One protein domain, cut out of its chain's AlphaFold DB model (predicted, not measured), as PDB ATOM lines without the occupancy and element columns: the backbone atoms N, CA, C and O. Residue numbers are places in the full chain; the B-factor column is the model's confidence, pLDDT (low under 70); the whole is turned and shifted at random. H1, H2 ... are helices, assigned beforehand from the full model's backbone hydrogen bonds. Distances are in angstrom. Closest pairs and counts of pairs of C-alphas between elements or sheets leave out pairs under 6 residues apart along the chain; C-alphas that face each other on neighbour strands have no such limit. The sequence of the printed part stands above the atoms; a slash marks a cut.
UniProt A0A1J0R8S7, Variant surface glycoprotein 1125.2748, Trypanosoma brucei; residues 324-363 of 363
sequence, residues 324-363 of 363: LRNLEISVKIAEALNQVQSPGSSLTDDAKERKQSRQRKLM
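This is residues 324 to 363 of the 363 residues of the protein "Variant surface glycoprotein 1125.2748" of Trypanosoma brucei (UniProt A0A1J0R8S7). The picture is a flat, loosely made helical hairpin with a short helix before it: H2 runs out to one end, residues 342 to 348 swing round in a wide turn, and H3 folds back the opposite way. The two long helices make an open V that is widest toward the turn and narrowest where H2 begins, near the middle of H3, and the short H1 stands just before H2, near the later part of H3. The printed part has 40 residues with three named helices, in the order H1, H2, H3, and no named strand, and the class is all helix. It is only just compact, close to loose, with a radius of gyration of the C-alphas of 10.4 A. The C-alphas span 31 by 21 by 8 A, an outline that is only just flat.

H1 holds residues 324 to 328 and measures 6.4 A from first to last C-alpha, beginning with C-alpha 324 at (-16.069, -5.722, -25.125). H2 holds residues 331 to 341 and measures 15.2 A, from C-alpha 331 at (-9.599, 5.051, -19.407). H3 holds residues 349 to 360, the longest helix by residues, and measures 16.1 A, ending with C-alpha 360 at (-20.643, 9.088, -20.947).

H1 and H2 are close but not clearly touching, and their closest C-alphas, those of Leu 327 and Ile 333, are 7.0 A apart. H1 and H3 are also close but not clearly touching, and their closest C-alphas, those of Asn 326 and Gln 359, are 7.8 A apart. H2 and H3 form a helical hairpin and only just touch, with 3 pairs of C-alphas within 8 A. Their closest C-alphas are those of Val 331 and Lys 355, 6.0 A apart. H3 touches H2 with residues 352 to 356 alone. H2 and H3 run opposite ways at a tilt of 36 degrees, only just steep. In H1, H2 and H3 every pair of O i and N i+4 is within hydrogen-bond range.

The two C-alphas farthest apart are those of Pro 343 and Met 363, at 31.5 A, while the first and last printed C-alphas, of Leu 324 and Met 363, are 15.2 A apart. The printed part has no cut, and it ends at residue 363, the chain's last residue. The link from H1 to H2 is tight, with 2 residues, and that from H2 to H3 is short, with 7 residues. The mean pLDDT of the printed part is 75.8, and confidence is low, under 70, at residue 357 and at residues 359 to 363.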
ATOM      1  N   LEU A 324     -17.344  -6.143 -24.519       85.12
ATOM      2  CA  LEU A 324     -16.069  -5.722 -25.125       85.12
ATOM      3  C   LEU A 324     -15.947  -4.194 -25.245       85.12
ATOM      4  O   LEU A 324     -14.914  -3.617 -24.914       85.12
ATOM      5  N   ARG A 325     -17.043  -3.524 -25.616       83.81
ATOM      6  CA  ARG A 325     -17.109  -2.063 -25.739       83.81
ATOM      7  C   ARG A 325     -16.746  -1.325 -24.443       83.81
ATOM      8  O   ARG A 325     -16.182  -0.238 -24.514       83.81
ATOM      9  N   ASN A 326     -17.030  -1.903 -23.272       83.44
ATOM     10  CA  ASN A 326     -16.662  -1.311 -21.980       83.44
ATOM     11  C   ASN A 326     -15.147  -1.350 -21.756       83.44
ATOM     12  O   ASN A 326     -14.584  -0.413 -21.193       83.44
ATOM     13  N   LEU A 327     -14.485  -2.402 -22.242       84.31
ATOM     14  CA  LEU A 327     -13.034  -2.530 -22.180       84.31
ATOM     15  C   LEU A 327     -12.366  -1.538 -23.139       84.31
ATOM     16  O   LEU A 327     -11.439  -0.829 -22.756       84.31
ATOM     17  N   GLU A 328     -12.889  -1.416 -24.362       82.06
ATOM     18  CA  GLU A 328     -12.344  -0.528 -25.398       82.06
ATOM     19  C   GLU A 328     -12.358   0.951 -25.004       82.06
ATOM     20  O   GLU A 328     -11.458   1.708 -25.378       82.06
ATOM     21  N   ILE A 329     -13.381   1.396 -24.276       83.50
ATOM     22  CA  ILE A 329     -13.520   2.796 -23.849       83.50
ATOM     23  C   ILE A 329     -12.933   3.063 -22.461       83.50
ATOM     24  O   ILE A 329     -12.936   4.213 -22.027       83.50
ATOM     25  N   SER A 330     -12.429   2.039 -21.770       84.25
ATOM     26  CA  SER A 330     -11.916   2.177 -20.409       84.25
ATOM     27  C   SER A 330     -10.656   3.040 -20.377       84.25
ATOM     28  O   SER A 330      -9.612   2.679 -20.924       84.25
ATOM     29  N   VAL A 331     -10.749   4.176 -19.681       84.00
ATOM     30  CA  VAL A 331      -9.599   5.051 -19.407       84.00
ATOM     31  C   VAL A 331      -8.539   4.301 -18.604       84.00
ATOM     32  O   VAL A 331      -7.368   4.388 -18.941       84.00
ATOM     33  N   LYS A 332      -8.944   3.496 -17.613       84.81
ATOM     34  CA  LYS A 332      -8.016   2.738 -16.757       84.81
ATOM     35  C   LYS A 332      -7.196   1.721 -17.547       84.81
ATOM     36  O   LYS A 332      -5.999   1.602 -17.322       84.81
ATOM     37  N   ILE A 333      -7.827   1.015 -18.490       86.38
ATOM     38  CA  ILE A 333      -7.118   0.071 -19.367       86.38
ATOM     39  C   ILE A 333      -6.160   0.828 -20.288       86.38
ATOM     40  O   ILE A 333      -5.024   0.401 -20.458       86.38
ATOM     41  N   ALA A 334      -6.586   1.965 -20.850       83.44
ATOM     42  CA  ALA A 334      -5.720   2.791 -21.689       83.44
ATOM     43  C   ALA A 334      -4.512   3.346 -20.913       83.44
ATOM     44  O   ALA A 334      -3.393   3.299 -21.414       83.44
ATOM     45  N   GLU A 335      -4.720   3.832 -19.687       84.00
ATOM     46  CA  GLU A 335      -3.660   4.330 -18.803       84.00
ATOM     47  C   GLU A 335      -2.680   3.222 -18.419       84.00
ATOM     48  O   GLU A 335      -1.473   3.412 -18.555       84.00
ATOM     49  N   ALA A 336      -3.179   2.057 -18.007       82.81
ATOM     50  CA  ALA A 336      -2.335   0.917 -17.673       82.81
ATOM     51  C   ALA A 336      -1.537   0.416 -18.892       82.81
ATOM     52  O   ALA A 336      -0.344   0.146 -18.771       82.81
ATOM     53  N   LEU A 337      -2.144   0.375 -20.084       83.19
ATOM     54  CA  LEU A 337      -1.439   0.024 -21.320       83.19
ATOM     55  C   LEU A 337      -0.333   1.029 -21.659       83.19
ATOM     56  O   LEU A 337       0.761   0.621 -22.042       83.19
ATOM     57  N   ASN A 338      -0.588   2.326 -21.474       81.88
ATOM     58  CA  ASN A 338       0.414   3.362 -21.701       81.88
ATOM     59  C   ASN A 338       1.595   3.247 -20.731       81.88
ATOM     60  O   ASN A 338       2.735   3.389 -21.155       81.88
ATOM     61  N   GLN A 339       1.346   2.922 -19.458       79.50
ATOM     62  CA  GLN A 339       2.427   2.667 -18.498       79.50
ATOM     63  C   GLN A 339       3.271   1.444 -18.872       79.50
ATOM     64  O   GLN A 339       4.482   1.464 -18.683       79.50
ATOM     65  N   VAL A 340       2.659   0.396 -19.432       76.75
ATOM     66  CA  VAL A 340       3.393  -0.795 -19.889       76.75
ATOM     67  C   VAL A 340       4.208  -0.512 -21.156       76.75
ATOM     68  O   VAL A 340       5.320  -1.014 -21.292       76.75
ATOM     69  N   GLN A 341       3.690   0.301 -22.081       76.44
ATOM     70  CA  GLN A 341       4.369   0.627 -23.342       76.44
ATOM     71  C   GLN A 341       5.398   1.758 -23.217       76.44
ATOM     72  O   GLN A 341       6.344   1.829 -23.998       76.44
ATOM     73  N   SER A 342       5.208   2.679 -22.277       76.81
ATOM     74  CA  SER A 342       6.067   3.846 -22.062       76.81
ATOM     75  C   SER A 342       6.037   4.237 -20.579       76.81
ATOM     76  O   SER A 342       5.323   5.175 -20.197       76.81
ATOM     77  N   PRO A 343       6.794   3.517 -19.730       75.62
ATOM     78  CA  PRO A 343       6.803   3.733 -18.286       75.62
ATOM     79  C   PRO A 343       7.085   5.192 -17.913       75.62
ATOM     80  O   PRO A 343       8.015   5.805 -18.433       75.62
ATOM     81  N   GLY A 344       6.276   5.757 -17.014       70.06
ATOM     82  CA  GLY A 344       6.431   7.138 -16.540       70.06
ATOM     83  C   GLY A 344       5.793   8.207 -17.434       70.06
ATOM     84  O   GLY A 344       5.712   9.362 -17.025       70.06
ATOM     85  N   SER A 345       5.278   7.843 -18.613       73.25
ATOM     86  CA  SER A 345       4.489   8.757 -19.446       73.25
ATOM     87  C   SER A 345       3.011   8.729 -19.040       73.25
ATOM     88  O   SER A 345       2.437   7.665 -18.804       73.25
ATOM     89  N   SER A 346       2.366   9.889 -18.931       72.50
ATOM     90  CA  SER A 346       0.918   9.971 -18.720       72.50
ATOM     91  C   SER A 346       0.171   9.905 -20.053       72.50
ATOM     92  O   SER A 346       0.659  10.371 -21.083       72.50
ATOM     93  N   LEU A 347      -1.048   9.355 -20.037       76.56
ATOM     94  CA  LEU A 347      -1.969   9.548 -21.157       76.56
ATOM     95  C   LEU A 347      -2.240  11.049 -21.311       76.56
ATOM     96  O   LEU A 347      -2.504  11.712 -20.305       76.56
ATOM     97  N   THR A 348      -2.235  11.565 -22.540       78.69
ATOM     98  CA  THR A 348      -2.592  12.967 -22.793       78.69
ATOM     99  C   THR A 348      -4.037  13.247 -22.375       78.69
ATOM    100  O   THR A 348      -4.910  12.380 -22.511       78.69
ATOM    101  N   ASP A 349      -4.304  14.459 -21.888       78.88
ATOM    102  CA  ASP A 349      -5.642  14.848 -21.422       78.88
ATOM    103  C   ASP A 349      -6.692  14.711 -22.535       78.88
ATOM    104  O   ASP A 349      -7.748  14.122 -22.306       78.88
ATOM    105  N   ASP A 350      -6.343  15.071 -23.776       72.62
ATOM    106  CA  ASP A 350      -7.179  14.857 -24.966       72.62
ATOM    107  C   ASP A 350      -7.577  13.384 -25.162       72.62
ATOM    108  O   ASP A 350      -8.709  13.064 -25.541       72.62
ATOM    109  N   ALA A 351      -6.651  12.449 -24.926       71.88
ATOM    110  CA  ALA A 351      -6.920  11.022 -25.068       71.88
ATOM    111  C   ALA A 351      -7.827  10.507 -23.940       71.88
ATOM    112  O   ALA A 351      -8.735   9.707 -24.202       71.88
ATOM    113  N   LYS A 352      -7.642  11.003 -22.707       73.94
ATOM    114  CA  LYS A 352      -8.531  10.696 -21.575       73.94
ATOM    115  C   LYS A 352      -9.933  11.238 -21.826       73.94
ATOM    116  O   LYS A 352     -10.907  10.498 -21.688       73.94
ATOM    117  N   GLU A 353     -10.047  12.484 -22.269       70.56
ATOM    118  CA  GLU A 353     -11.321  13.162 -22.506       70.56
ATOM    119  C   GLU A 353     -12.108  12.515 -23.662       70.56
ATOM    120  O   GLU A 353     -13.322  12.295 -23.574       70.56
ATOM    121  N   ARG A 354     -11.416  12.058 -24.716       72.69
ATOM    122  CA  ARG A 354     -12.018  11.254 -25.798       72.69
ATOM    123  C   ARG A 354     -12.570   9.911 -25.317       72.69
ATOM    124  O   ARG A 354     -13.614   9.474 -25.802       72.69
ATOM    125  N   LYS A 355     -11.897   9.231 -24.388       75.12
ATOM    126  CA  LYS A 355     -12.384   7.961 -23.817       75.12
ATOM    127  C   LYS A 355     -13.551   8.200 -22.853       75.12
ATOM    128  O   LYS A 355     -14.591   7.558 -22.991       75.12
ATOM    129  N   GLN A 356     -13.440   9.200 -21.977       74.75
ATOM    130  CA  GLN A 356     -14.500   9.581 -21.040       74.75
ATOM    131  C   GLN A 356     -15.780  10.038 -21.748       74.75
ATOM    132  O   GLN A 356     -16.871   9.626 -21.362       74.75
ATOM    133  N   SER A 357     -15.681  10.849 -22.803       62.16
ATOM    134  CA  SER A 357     -16.852  11.298 -23.574       62.16
ATOM    135  C   SER A 357     -17.580  10.140 -24.265       62.16
ATOM    136  O   SER A 357     -18.810  10.126 -24.316       62.16
ATOM    137  N   ARG A 358     -16.848   9.123 -24.742       70.56
ATOM    138  CA  ARG A 358     -17.441   7.888 -25.286       70.56
ATOM    139  C   ARG A 358     -18.111   7.049 -24.203       70.56
ATOM    140  O   ARG A 358     -19.174   6.496 -24.462       70.56
ATOM    141  N   GLN A 359     -17.528   6.996 -23.007       67.38
ATOM    142  CA  GLN A 359     -18.103   6.308 -21.853       67.38
ATOM    143  C   GLN A 359     -19.382   6.987 -21.344       67.38
ATOM    144  O   GLN A 359     -20.354   6.297 -21.058       67.38
ATOM    145  N   ARG A 360     -19.436   8.327 -21.326       66.56
ATOM    146  CA  ARG A 360     -20.643   9.088 -20.947       66.56
ATOM    147  C   ARG A 360     -21.808   8.924 -21.925       66.56
ATOM    148  O   ARG A 360     -22.942   9.007 -21.495       66.56
ATOM    149  N   LYS A 361     -21.557   8.683 -23.217       65.44
ATOM    150  CA  LYS A 361     -22.620   8.426 -24.217       65.44
ATOM    151  C   LYS A 361     -23.267   7.036 -24.097       65.44
ATOM    152  O   LYS A 361     -24.165   6.729 -24.876       65.44
ATOM    153  N   LEU A 362     -22.749   6.177 -23.218       54.62
ATOM    154  CA  LEU A 362     -23.180   4.785 -23.044       54.62
ATOM    155  C   LEU A 362     -23.896   4.519 -21.719       54.62
ATOM    156  O   LEU A 362     -24.489   3.452 -21.573       54.62
ATOM    157  N   MET A 363     -23.800   5.458 -20.780       43.56
ATOM    158  CA  MET A 363     -24.594   5.499 -19.554       43.56
ATOM    159  C   MET A 363     -25.832   6.349 -19.803       43.56
ATOM    160  O   MET A 363     -26.877   6.005 -19.213       43.56
TER     161      MET A 363